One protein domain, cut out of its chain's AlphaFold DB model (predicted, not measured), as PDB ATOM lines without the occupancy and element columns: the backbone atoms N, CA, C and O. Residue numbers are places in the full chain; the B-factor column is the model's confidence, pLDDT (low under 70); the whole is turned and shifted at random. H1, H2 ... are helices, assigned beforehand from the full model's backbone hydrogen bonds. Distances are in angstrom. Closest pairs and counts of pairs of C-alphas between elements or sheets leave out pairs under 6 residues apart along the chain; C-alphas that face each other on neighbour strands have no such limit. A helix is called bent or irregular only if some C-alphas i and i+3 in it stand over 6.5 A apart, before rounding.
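Overview. This is residues 45 to 126 of the 177 residues of the protein "WAT1-related protein" of Phaseolus angularis (UniProt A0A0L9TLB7). Three long helices fold back and forth as a flat zigzag: H1 and H2 open as a V from their tight link, and H3 folds back beside part of H2. H2 is the middle limb, and H1 and H3 have no contact with each other; residues 45 to 54 of H1 and 121 to 126 of H3 stick out. The printed part has 82 residues with three named helices, in the order H1, H2, H3, and no named strand; its class is all helix. The whole is loose, with a radius of gyration of the C-alphas of 15.8 A, and spans 55 by 31 by 14 A.

Along the chain. Find C-alpha 45 at (22.397, 9.073, -2.911); from there H1 runs through residues 45 to 70, 37.3 A from first to last C-alpha, and x falls to -14.390 at C-alpha 70. After two residues, look for C-alpha 73 at (-14.834, 0.995, -3.031), where H2 begins; it covers residues 73 to 94 over 33.7 A. H2 has a kink of 39 degrees near residue 80, and it is only just irregular: C-alphas 73 and 76 are 6.7 A apart. H3, the longest helix by residues, covers residues 100 to 126 over 39.8 A and ends at C-alpha 126, at (-30.667, -6.815, -4.377).

Arrangement. Start with residues 59 to 67 of H1, which alone touch H2, and residues 74 to 82 of H2, which alone touch H1. The closest C-alphas of the two helices are those of Val 67 and Ala 75, 6.2 A apart. This helical hairpin has a steep tilt of 39 degrees, and its helices run opposite ways. Going on, residues 77 to 87 of H2 alone touch H3, with residues 102 to 113 of H3. Their closest C-alphas are those of Val 84 and Ser 106, 5.8 A apart. H2 and H3 are also a helical hairpin, running opposite ways at a shallow tilt of 17 degrees. H1 and H3 are apart. Along the backbone, every O i to N i+4 pair of H1 is within hydrogen-bond range, against 11 of 18 in H2 and 22 of 23 in H3.

Size, cuts and confidence. The two C-alphas farthest apart are those of Leu 45 and Met 126, at 55.4 A. Residues 45 to 54, 92 to 97 and 121 to 126 stand free; without them the body of 60 residues spans 34 by 33 by 12 A. The printed part has no cut, and both links are tight. In the B-factor column the mean pLDDT of the printed part is 74.9, and 25 residues are under 70: residue 63, residues 65 to 76, residue 78, residues 95 to 98 and residues 120 to 126.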
ATOM      1  N   LEU A  45      23.479   8.619  -3.784       82.81
ATOM      2  CA  LEU A  45      22.397   9.073  -2.911       82.81
ATOM      3  C   LEU A  45      21.460  10.045  -3.633       82.81
ATOM      4  O   LEU A  45      20.251   9.883  -3.519       82.81
ATOM      5  N   VAL A  46      21.977  10.984  -4.435       84.50
ATOM      6  CA  VAL A  46      21.141  11.861  -5.274       84.50
ATOM      7  C   VAL A  46      20.308  11.045  -6.263       84.50
ATOM      8  O   VAL A  46      19.102  11.264  -6.326       84.50
ATOM      9  N   THR A  47      20.890  10.060  -6.961       85.31
ATOM     10  CA  THR A  47      20.138   9.184  -7.880       85.31
ATOM     11  C   THR A  47      19.076   8.353  -7.151       85.31
ATOM     12  O   THR A  47      17.942   8.256  -7.623       85.31
ATOM     13  N   ALA A  48      19.401   7.788  -5.982       83.62
ATOM     14  CA  ALA A  48      18.450   7.019  -5.177       83.62
ATOM     15  C   ALA A  48      17.303   7.892  -4.635       83.62
ATOM     16  O   ALA A  48      16.140   7.494  -4.693       83.62
ATOM     17  N   VAL A  49      17.608   9.104  -4.159       88.06
ATOM     18  CA  VAL A  49      16.610  10.063  -3.666       88.06
ATOM     19  C   VAL A  49      15.731  10.570  -4.807       88.06
ATOM     20  O   VAL A  49      14.514  10.592  -4.647       88.06
ATOM     21  N   SER A  50      16.284  10.906  -5.976       84.00
ATOM     22  CA  SER A  50      15.475  11.334  -7.124       84.00
ATOM     23  C   SER A  50      14.563  10.217  -7.637       84.00
ATOM     24  O   SER A  50      13.394  10.474  -7.920       84.00
ATOM     25  N   ALA A  51      15.051   8.972  -7.689       84.94
ATOM     26  CA  ALA A  51      14.230   7.810  -8.031       84.94
ATOM     27  C   ALA A  51      13.121   7.565  -6.992       84.94
ATOM     28  O   ALA A  51      11.965   7.368  -7.362       84.94
ATOM     29  N   GLY A  52      13.438   7.655  -5.694       83.38
ATOM     30  CA  GLY A  52      12.470   7.508  -4.604       83.38
ATOM     31  C   GLY A  52      11.403   8.608  -4.576       83.38
ATOM     32  O   GLY A  52      10.229   8.312  -4.344       83.38
ATOM     33  N   ILE A  53      11.778   9.859  -4.868       88.69
ATOM     34  CA  ILE A  53      10.848  10.990  -5.018       88.69
ATOM     35  C   ILE A  53       9.928  10.766  -6.221       88.69
ATOM     36  O   ILE A  53       8.718  10.936  -6.088       88.69
ATOM     37  N   LEU A  54      10.473  10.359  -7.372       85.62
ATOM     38  CA  LEU A  54       9.681  10.123  -8.579       85.62
ATOM     39  C   LEU A  54       8.703   8.955  -8.380       85.62
ATOM     40  O   LEU A  54       7.511   9.108  -8.646       85.62
ATOM     41  N   ALA A  55       9.176   7.832  -7.834       78.94
ATOM     42  CA  ALA A  55       8.346   6.672  -7.519       78.94
ATOM     43  C   ALA A  55       7.239   7.026  -6.515       78.94
ATOM     44  O   ALA A  55       6.066   6.777  -6.783       78.94
ATOM     45  N   SER A  56       7.578   7.678  -5.397       80.12
ATOM     46  CA  SER A  56       6.589   8.092  -4.392       80.12
ATOM     47  C   SER A  56       5.582   9.087  -4.971       80.12
ATOM     48  O   SER A  56       4.377   8.915  -4.801       80.12
ATOM     49  N   GLY A  57       6.055  10.103  -5.698       83.25
ATOM     50  CA  GLY A  57       5.219  11.135  -6.307       83.25
ATOM     51  C   GLY A  57       4.223  10.563  -7.316       83.25
ATOM     52  O   GLY A  57       3.031  10.865  -7.232       83.25
ATOM     53  N   VAL A  58       4.676   9.688  -8.219       80.69
ATOM     54  CA  VAL A  58       3.805   9.009  -9.190       80.69
ATOM     55  C   VAL A  58       2.827   8.075  -8.476       80.69
ATOM     56  O   VAL A  58       1.623   8.170  -8.715       80.69
ATOM     57  N   CYS A  59       3.298   7.242  -7.542       75.50
ATOM     58  CA  CYS A  59       2.446   6.309  -6.804       75.50
ATOM     59  C   CYS A  59       1.341   7.018  -6.009       75.50
ATOM     60  O   CYS A  59       0.171   6.659  -6.144       75.50
ATOM     61  N   TYR A  60       1.674   8.050  -5.226       76.94
ATOM     62  CA  TYR A  60       0.679   8.814  -4.466       76.94
ATOM     63  C   TYR A  60      -0.268   9.607  -5.369       76.94
ATOM     64  O   TYR A  60      -1.462   9.673  -5.075       76.94
ATOM     65  N   THR A  61       0.218  10.161  -6.486       80.62
ATOM     66  CA  THR A  61      -0.638  10.878  -7.445       80.62
ATOM     67  C   THR A  61      -1.644   9.933  -8.100       80.62
ATOM     68  O   THR A  61      -2.826  10.264  -8.172       80.62
ATOM     69  N   LEU A  62      -1.221   8.731  -8.508       72.50
ATOM     70  CA  LEU A  62      -2.113   7.707  -9.064       72.50
ATOM     71  C   LEU A  62      -3.116   7.183  -8.022       72.50
ATOM     72  O   LEU A  62      -4.306   7.102  -8.335       72.50
ATOM     73  N   LEU A  63      -2.676   6.913  -6.781       65.50
ATOM     74  CA  LEU A  63      -3.560   6.570  -5.654       65.50
ATOM     75  C   LEU A  63      -4.644   7.638  -5.468       65.50
ATOM     76  O   LEU A  63      -5.839   7.343  -5.525       65.50
ATOM     77  N   ALA A  64      -4.227   8.892  -5.276       74.75
ATOM     78  CA  ALA A  64      -5.125  10.005  -4.998       74.75
ATOM     79  C   ALA A  64      -6.088  10.267  -6.166       74.75
ATOM     80  O   ALA A  64      -7.278  10.507  -5.946       74.75
ATOM     81  N   TRP A  65      -5.607  10.180  -7.409       69.19
ATOM     82  CA  TRP A  65      -6.428  10.387  -8.599       69.19
ATOM     83  C   TRP A  65      -7.468   9.277  -8.788       69.19
ATOM     84  O   TRP A  65      -8.626   9.576  -9.090       69.19
ATOM     85  N   CYS A  66      -7.109   8.010  -8.542       61.19
ATOM     86  CA  CYS A  66      -8.058   6.902  -8.648       61.19
ATOM     87  C   CYS A  66      -9.127   6.949  -7.544       61.19
ATOM     88  O   CYS A  66     -10.324   6.901  -7.846       61.19
ATOM     89  N   VAL A  67      -8.715   7.153  -6.284       66.88
ATOM     90  CA  VAL A  67      -9.627   7.313  -5.135       66.88
ATOM     91  C   VAL A  67     -10.633   8.440  -5.392       66.88
ATOM     92  O   VAL A  67     -11.840   8.249  -5.218       66.88
ATOM     93  N   ARG A  68     -10.170   9.587  -5.910       66.69
ATOM     94  CA  ARG A  68     -11.016  10.753  -6.217       66.69
ATOM     95  C   ARG A  68     -12.032  10.512  -7.341       66.69
ATOM     96  O   ARG A  68     -13.022  11.234  -7.411       66.69
ATOM     97  N   ARG A  69     -11.809   9.534  -8.229       63.19
ATOM     98  CA  ARG A  69     -12.676   9.266  -9.395       63.19
ATOM     99  C   ARG A  69     -13.731   8.183  -9.161       63.19
ATOM    100  O   ARG A  69     -14.673   8.125  -9.945       63.19
ATOM    101  N   LYS A  70     -13.568   7.316  -8.154       59.12
ATOM    102  CA  LYS A  70     -14.390   6.096  -7.989       59.12
ATOM    103  C   LYS A  70     -14.838   5.774  -6.549       59.12
ATOM    104  O   LYS A  70     -15.573   4.809  -6.353       59.12
ATOM    105  N   GLY A  71     -14.457   6.581  -5.554       65.56
ATOM    106  CA  GLY A  71     -14.916   6.430  -4.167       65.56
ATOM    107  C   GLY A  71     -14.212   5.308  -3.379       65.56
ATOM    108  O   GLY A  71     -13.328   4.629  -3.909       65.56
ATOM    109  N   PRO A  72     -14.590   5.091  -2.102       56.19
ATOM    110  CA  PRO A  72     -13.852   4.228  -1.165       56.19
ATOM    111  C   PRO A  72     -13.808   2.752  -1.589       56.19
ATOM    112  O   PRO A  72     -12.895   2.025  -1.208       56.19
ATOM    113  N   LEU A  73     -14.750   2.331  -2.437       62.53
ATOM    114  CA  LEU A  73     -14.834   0.995  -3.031       62.53
ATOM    115  C   LEU A  73     -13.550   0.610  -3.784       62.53
ATOM    116  O   LEU A  73     -13.155  -0.553  -3.789       62.53
ATOM    117  N   PHE A  74     -12.898   1.589  -4.418       57.44
ATOM    118  CA  PHE A  74     -11.698   1.355  -5.216       57.44
ATOM    119  C   PHE A  74     -10.407   1.314  -4.398       57.44
ATOM    120  O   PHE A  74      -9.416   0.811  -4.913       57.44
ATOM    121  N   ALA A  75     -10.393   1.758  -3.135       59.53
ATOM    122  CA  ALA A  75      -9.170   1.777  -2.329       59.53
ATOM    123  C   ALA A  75      -8.593   0.365  -2.096       59.53
ATOM    124  O   ALA A  75      -7.394   0.162  -2.249       59.53
ATOM    125  N   SER A  76      -9.450  -0.628  -1.822       68.19
ATOM    126  CA  SER A  76      -9.039  -2.037  -1.679       68.19
ATOM    127  C   SER A  76      -8.616  -2.645  -3.018       68.19
ATOM    128  O   SER A  76      -7.616  -3.357  -3.081       68.19
ATOM    129  N   ALA A  77      -9.330  -2.312  -4.097       71.00
ATOM    130  CA  ALA A  77      -8.992  -2.754  -5.444       71.00
ATOM    131  C   ALA A  77      -7.663  -2.166  -5.948       71.00
ATOM    132  O   ALA A  77      -7.010  -2.788  -6.779       71.00
ATOM    133  N   PHE A  78      -7.252  -0.988  -5.461       68.75
ATOM    134  CA  PHE A  78      -6.060  -0.291  -5.945       68.75
ATOM    135  C   PHE A  78      -4.748  -0.859  -5.403       68.75
ATOM    136  O   PHE A  78      -3.746  -0.814  -6.111       68.75
ATOM    137  N   SER A  79      -4.742  -1.447  -4.202       73.38
ATOM    138  CA  SER A  79      -3.547  -2.078  -3.619       73.38
ATOM    139  C   SER A  79      -2.898  -3.127  -4.544       73.38
ATOM    140  O   SER A  79      -1.710  -2.984  -4.830       73.38
ATOM    141  N   PRO A  80      -3.623  -4.126  -5.093       75.00
ATOM    142  CA  PRO A  80      -3.049  -5.038  -6.086       75.00
ATOM    143  C   PRO A  80      -2.872  -4.391  -7.474       75.00
ATOM    144  O   PRO A  80      -1.966  -4.768  -8.211       75.00
ATOM    145  N   LEU A  81      -3.691  -3.397  -7.838       74.81
ATOM    146  CA  LEU A  81      -3.607  -2.703  -9.134       74.81
ATOM    147  C   LEU A  81      -2.300  -1.905  -9.277       74.81
ATOM    148  O   LEU A  81      -1.698  -1.886 -10.346       74.81
ATOM    149  N   MET A  82      -1.826  -1.300  -8.186       74.88
ATOM    150  CA  MET A  82      -0.528  -0.625  -8.124       74.88
ATOM    151  C   MET A  82       0.634  -1.580  -8.386       74.88
ATOM    152  O   MET A  82       1.541  -1.230  -9.136       74.88
ATOM    153  N   VAL A  83       0.578  -2.794  -7.828       79.75
ATOM    154  CA  VAL A  83       1.577  -3.839  -8.098       79.75
ATOM    155  C   VAL A  83       1.571  -4.195  -9.585       79.75
ATOM    156  O   VAL A  83       2.628  -4.193 -10.200       79.75
ATOM    157  N   VAL A  84       0.396  -4.389 -10.199       81.88
ATOM    158  CA  VAL A  84       0.291  -4.665 -11.647       81.88
ATOM    159  C   VAL A  84       0.888  -3.539 -12.496       81.88
ATOM    160  O   VAL A  84       1.613  -3.827 -13.443       81.88
ATOM    161  N   ILE A  85       0.632  -2.267 -12.168       78.56
ATOM    162  CA  ILE A  85       1.214  -1.131 -12.907       78.56
ATOM    163  C   ILE A  85       2.745  -1.137 -12.785       78.56
ATOM    164  O   ILE A  85       3.424  -1.028 -13.803       78.56
ATOM    165  N   VAL A  86       3.293  -1.319 -11.579       81.00
ATOM    166  CA  VAL A  86       4.749  -1.413 -11.365       81.00
ATOM    167  C   VAL A  86       5.341  -2.578 -12.165       81.00
ATOM    168  O   VAL A  86       6.251  -2.363 -12.957       81.00
ATOM    169  N   THR A  87       4.760  -3.775 -12.060       81.88
ATOM    170  CA  THR A  87       5.202  -4.987 -12.773       81.88
ATOM    171  C   THR A  87       5.090  -4.887 -14.303       81.88
ATOM    172  O   THR A  87       5.776  -5.628 -15.004       81.88
ATOM    173  N   LEU A  88       4.269  -3.980 -14.846       79.88
ATOM    174  CA  LEU A  88       4.214  -3.685 -16.287       79.88
ATOM    175  C   LEU A  88       5.222  -2.608 -16.721       79.88
ATOM    176  O   LEU A  88       5.733  -2.678 -17.836       79.88
ATOM    177  N   LEU A  89       5.517  -1.624 -15.865       80.75
ATOM    178  CA  LEU A  89       6.517  -0.582 -16.137       80.75
ATOM    179  C   LEU A  89       7.958  -1.098 -15.976       80.75
ATOM    180  O   LEU A  89       8.850  -0.636 -16.677       80.75
ATOM    181  N   GLU A  90       8.181  -2.061 -15.083       80.25
ATOM    182  CA  GLU A  90       9.488  -2.657 -14.784       80.25
ATOM    183  C   GLU A  90      10.183  -3.305 -16.007       80.25
ATOM    184  O   GLU A  90      11.298  -2.884 -16.323       80.25
ATOM    185  N   PRO A  91       9.561  -4.226 -16.781       79.12
ATOM    186  CA  PRO A  91      10.169  -4.757 -18.009       79.12
ATOM    187  C   PRO A  91      10.295  -3.702 -19.120       79.12
ATOM    188  O   PRO A  91      11.198  -3.784 -19.946       79.12
ATOM    189  N   LEU A  92       9.439  -2.674 -19.111       77.19
ATOM    190  CA  LEU A  92       9.475  -1.539 -20.045       77.19
ATOM    191  C   LEU A  92      10.723  -0.653 -19.864       77.19
ATOM    192  O   LEU A  92      11.097   0.076 -20.776       77.19
ATOM    193  N   ILE A  93      11.356  -0.711 -18.689       76.38
ATOM    194  CA  ILE A  93      12.616  -0.023 -18.366       76.38
ATOM    195  C   ILE A  93      13.831  -0.931 -18.631       76.38
ATOM    196  O   ILE A  93      14.936  -0.430 -18.826       76.38
ATOM    197  N   LEU A  94      13.631  -2.254 -18.640       73.38
ATOM    198  CA  LEU A  94      14.691  -3.255 -18.796       73.38
ATOM    199  C   LEU A  94      14.925  -3.709 -20.251       73.38
ATOM    200  O   LEU A  94      15.925  -4.368 -20.506       73.38
ATOM    201  N   ASP A  95      14.018  -3.366 -21.175       68.31
ATOM    202  CA  ASP A  95      14.025  -3.747 -22.606       68.31
ATOM    203  C   ASP A  95      14.076  -5.273 -22.864       68.31
ATOM    204  O   ASP A  95      14.422  -5.740 -23.947       68.31
ATOM    205  N   GLU A  96      13.701  -6.077 -21.863       68.06
ATOM    206  CA  GLU A  96      13.780  -7.537 -21.906       68.06
ATOM    207  C   GLU A  96      12.381  -8.170 -21.983       68.06
ATOM    208  O   GLU A  96      11.421  -7.706 -21.356       68.06
ATOM    209  N   CYS A  97      12.243  -9.240 -22.773       68.19
ATOM    210  CA  CYS A  97      10.958  -9.890 -23.033       68.19
ATOM    211  C   CYS A  97      10.260 -10.312 -21.721       68.19
ATOM    212  O   CYS A  97      10.820 -11.112 -20.966       68.19
ATOM    213  N   PRO A  98       9.023  -9.850 -21.443       69.75
ATOM    214  CA  PRO A  98       8.369 -10.120 -20.171       69.75
ATOM    215  C   PRO A  98       8.111 -11.620 -19.993       69.75
ATOM    216  O   PRO A  98       7.399 -12.252 -20.776       69.75
ATOM    217  N   ASN A  99       8.670 -12.180 -18.920       75.38
ATOM    218  CA  ASN A  99       8.485 -13.581 -18.557       75.38
ATOM    219  C   ASN A  99       6.993 -13.941 -18.447       75.38
ATOM    220  O   ASN A  99       6.207 -13.217 -17.831       75.38
ATOM    221  N   ILE A 100       6.625 -15.118 -18.962       81.44
ATOM    222  CA  ILE A 100       5.244 -15.639 -18.984       81.44
ATOM    223  C   ILE A 100       4.571 -15.593 -17.602       81.44
ATOM    224  O   ILE A 100       3.390 -15.270 -17.516       81.44
ATOM    225  N   GLY A 101       5.324 -15.800 -16.515       79.88
ATOM    226  CA  GLY A 101       4.811 -15.672 -15.146       79.88
ATOM    227  C   GLY A 101       4.283 -14.274 -14.785       79.88
ATOM    228  O   GLY A 101       3.276 -14.178 -14.085       79.88
ATOM    229  N   SER A 102       4.892 -13.198 -15.298       80.06
ATOM    230  CA  SER A 102       4.421 -11.816 -15.094       80.06
ATOM    231  C   SER A 102       3.100 -11.570 -15.831       80.06
ATOM    232  O   SER A 102       2.123 -11.091 -15.244       80.06
ATOM    233  N   VAL A 103       3.022 -12.014 -17.091       82.81
ATOM    234  CA  VAL A 103       1.795 -11.949 -17.899       82.81
ATOM    235  C   VAL A 103       0.666 -12.718 -17.208       82.81
ATOM    236  O   VAL A 103      -0.397 -12.150 -16.959       82.81
ATOM    237  N   THR A 104       0.902 -13.970 -16.800       88.00
ATOM    238  CA  THR A 104      -0.089 -14.784 -16.078       88.00
ATOM    239  C   THR A 104      -0.500 -14.150 -14.746       88.00
ATOM    240  O   THR A 104      -1.693 -14.093 -14.446       88.00
ATOM    241  N   GLY A 105       0.450 -13.615 -13.969       84.44
ATOM    242  CA  GLY A 105       0.173 -12.930 -12.704       84.44
ATOM    243  C   GLY A 105      -0.740 -11.713 -12.874       84.44
ATOM    244  O   GLY A 105      -1.739 -11.592 -12.163       84.44
ATOM    245  N   SER A 106      -0.463 -10.855 -13.863       82.81
ATOM    246  CA  SER A 106      -1.305  -9.684 -14.152       82.81
ATOM    247  C   SER A 106      -2.741 -10.072 -14.534       82.81
ATOM    248  O   SER A 106      -3.694  -9.491 -14.010       82.81
ATOM    249  N   VAL A 107      -2.914 -11.110 -15.363       86.88
ATOM    250  CA  VAL A 107      -4.233 -11.627 -15.767       86.88
ATOM    251  C   VAL A 107      -5.005 -12.188 -14.570       86.88
ATOM    252  O   VAL A 107      -6.195 -11.902 -14.432       86.88
ATOM    253  N   VAL A 108      -4.347 -12.926 -13.669       89.06
ATOM    254  CA  VAL A 108      -4.976 -13.452 -12.443       89.06
ATOM    255  C   VAL A 108      -5.430 -12.321 -11.518       89.06
ATOM    256  O   VAL A 108      -6.547 -12.377 -11.001       89.06
ATOM    257  N   VAL A 109      -4.626 -11.265 -11.344       85.31
ATOM    258  CA  VAL A 109      -5.007 -10.105 -10.518       85.31
ATOM    259  C   VAL A 109      -6.196  -9.352 -11.123       85.31
ATOM    260  O   VAL A 109      -7.156  -9.055 -10.410       85.31
ATOM    261  N   VAL A 110      -6.184  -9.085 -12.434       82.94
ATOM    262  CA  VAL A 110      -7.310  -8.434 -13.130       82.94
ATOM    263  C   VAL A 110      -8.573  -9.297 -13.065       82.94
ATOM    264  O   VAL A 110      -9.652  -8.776 -12.783       82.94
ATOM    265  N   GLY A 111      -8.449 -10.615 -13.251       85.88
ATOM    266  CA  GLY A 111      -9.555 -11.566 -13.123       85.88
ATOM    267  C   GLY A 111     -10.142 -11.598 -11.711       85.88
ATOM    268  O   GLY A 111     -11.356 -11.482 -11.552       85.88
ATOM    269  N   GLY A 112      -9.295 -11.670 -10.681       83.56
ATOM    270  CA  GLY A 112      -9.714 -11.628  -9.277       83.56
ATOM    271  C   GLY A 112     -10.451 -10.335  -8.925       83.56
ATOM    272  O   GLY A 112     -11.527 -10.386  -8.332       83.56
ATOM    273  N   LEU A 113      -9.933  -9.182  -9.367       79.44
ATOM    274  CA  LEU A 113     -10.601  -7.886  -9.221       79.44
ATOM    275  C   LEU A 113     -11.949  -7.846  -9.954       79.44
ATOM    276  O   LEU A 113     -12.936  -7.383  -9.383       79.44
ATOM    277  N   TYR A 114     -12.021  -8.361 -11.185       78.56
ATOM    278  CA  TYR A 114     -13.266  -8.415 -11.951       78.56
ATOM    279  C   TYR A 114     -14.321  -9.299 -11.273       78.56
ATOM    280  O   TYR A 114     -15.468  -8.873 -11.149       78.56
ATOM    281  N   LEU A 115     -13.945 -10.476 -10.751       82.56
ATOM    282  CA  LEU A 115     -14.844 -11.316  -9.947       82.56
ATOM    283  C   LEU A 115     -15.327 -10.593  -8.680       82.56
ATOM    284  O   LEU A 115     -16.498 -10.718  -8.326       82.56
ATOM    285  N   LEU A 116     -14.467  -9.813  -8.021       74.44
ATOM    286  CA  LEU A 116     -14.815  -9.046  -6.819       74.44
ATOM    287  C   LEU A 116     -15.828  -7.927  -7.121       74.44
ATOM    288  O   LEU A 116     -16.816  -7.769  -6.399       74.44
ATOM    289  N   LEU A 117     -15.631  -7.192  -8.223       75.06
ATOM    290  CA  LEU A 117     -16.597  -6.199  -8.709       75.06
ATOM    291  C   LEU A 117     -17.907  -6.859  -9.165       75.06
ATOM    292  O   LEU A 117     -18.982  -6.340  -8.869       75.06
ATOM    293  N   TRP A 118     -17.836  -8.003  -9.851       74.50
ATOM    294  CA  TRP A 118     -19.003  -8.762 -10.303       74.50
ATOM    295  C   TRP A 118     -19.835  -9.287  -9.128       74.50
ATOM    296  O   TRP A 118     -21.060  -9.158  -9.136       74.50
ATOM    297  N   GLY A 119     -19.172  -9.802  -8.089       72.38
ATOM    298  CA  GLY A 119     -19.794 -10.187  -6.823       72.38
ATOM    299  C   GLY A 119     -20.561  -9.019  -6.210       72.38
ATOM    300  O   GLY A 119     -21.776  -9.106  -6.046       72.38
ATOM    301  N   LYS A 120     -19.889  -7.880  -5.982       66.19
ATOM    302  CA  LYS A 120     -20.531  -6.706  -5.368       66.19
ATOM    303  C   LYS A 120     -21.654  -6.113  -6.229       66.19
ATOM    304  O   LYS A 120     -22.669  -5.700  -5.676       66.19
ATOM    305  N   SER A 121     -21.520  -6.141  -7.559       61.91
ATOM    306  CA  SER A 121     -22.574  -5.738  -8.505       61.91
ATOM    307  C   SER A 121     -23.848  -6.575  -8.328       61.91
ATOM    308  O   SER A 121     -24.950  -6.028  -8.223       61.91
ATOM    309  N   LYS A 122     -23.699  -7.900  -8.183       60.19
ATOM    310  CA  LYS A 122     -24.812  -8.823  -7.908       60.19
ATOM    311  C   LYS A 122     -25.537  -8.515  -6.594       60.19
ATOM    312  O   LYS A 122     -26.748  -8.701  -6.526       60.19
ATOM    313  N   GLU A 123     -24.830  -8.021  -5.578       59.47
ATOM    314  CA  GLU A 123     -25.431  -7.648  -4.291       59.47
ATOM    315  C   GLU A 123     -26.131  -6.286  -4.329       59.47
ATOM    316  O   GLU A 123     -27.206  -6.134  -3.745       59.47
ATOM    317  N   THR A 124     -25.586  -5.299  -5.053       53.94
ATOM    318  CA  THR A 124     -26.255  -3.999  -5.232       53.94
ATOM    319  C   THR A 124     -27.606  -4.134  -5.930       53.94
ATOM    320  O   THR A 124     -28.561  -3.505  -5.485       53.94
ATOM    321  N   GLN A 125     -27.735  -5.042  -6.906       50.66
ATOM    322  CA  GLN A 125     -29.010  -5.337  -7.578       50.66
ATOM    323  C   GLN A 125     -30.089  -5.926  -6.638       50.66
ATOM    324  O   GLN A 125     -31.254  -5.978  -7.019       50.66
ATOM    325  N   MET A 126     -29.729  -6.355  -5.417       50.50
ATOM    326  CA  MET A 126     -30.667  -6.815  -4.377       50.50
ATOM    327  C   MET A 126     -30.805  -5.859  -3.176       50.50
ATOM    328  O   MET A 126     -31.761  -5.996  -2.418       50.50
TER     329      MET A 126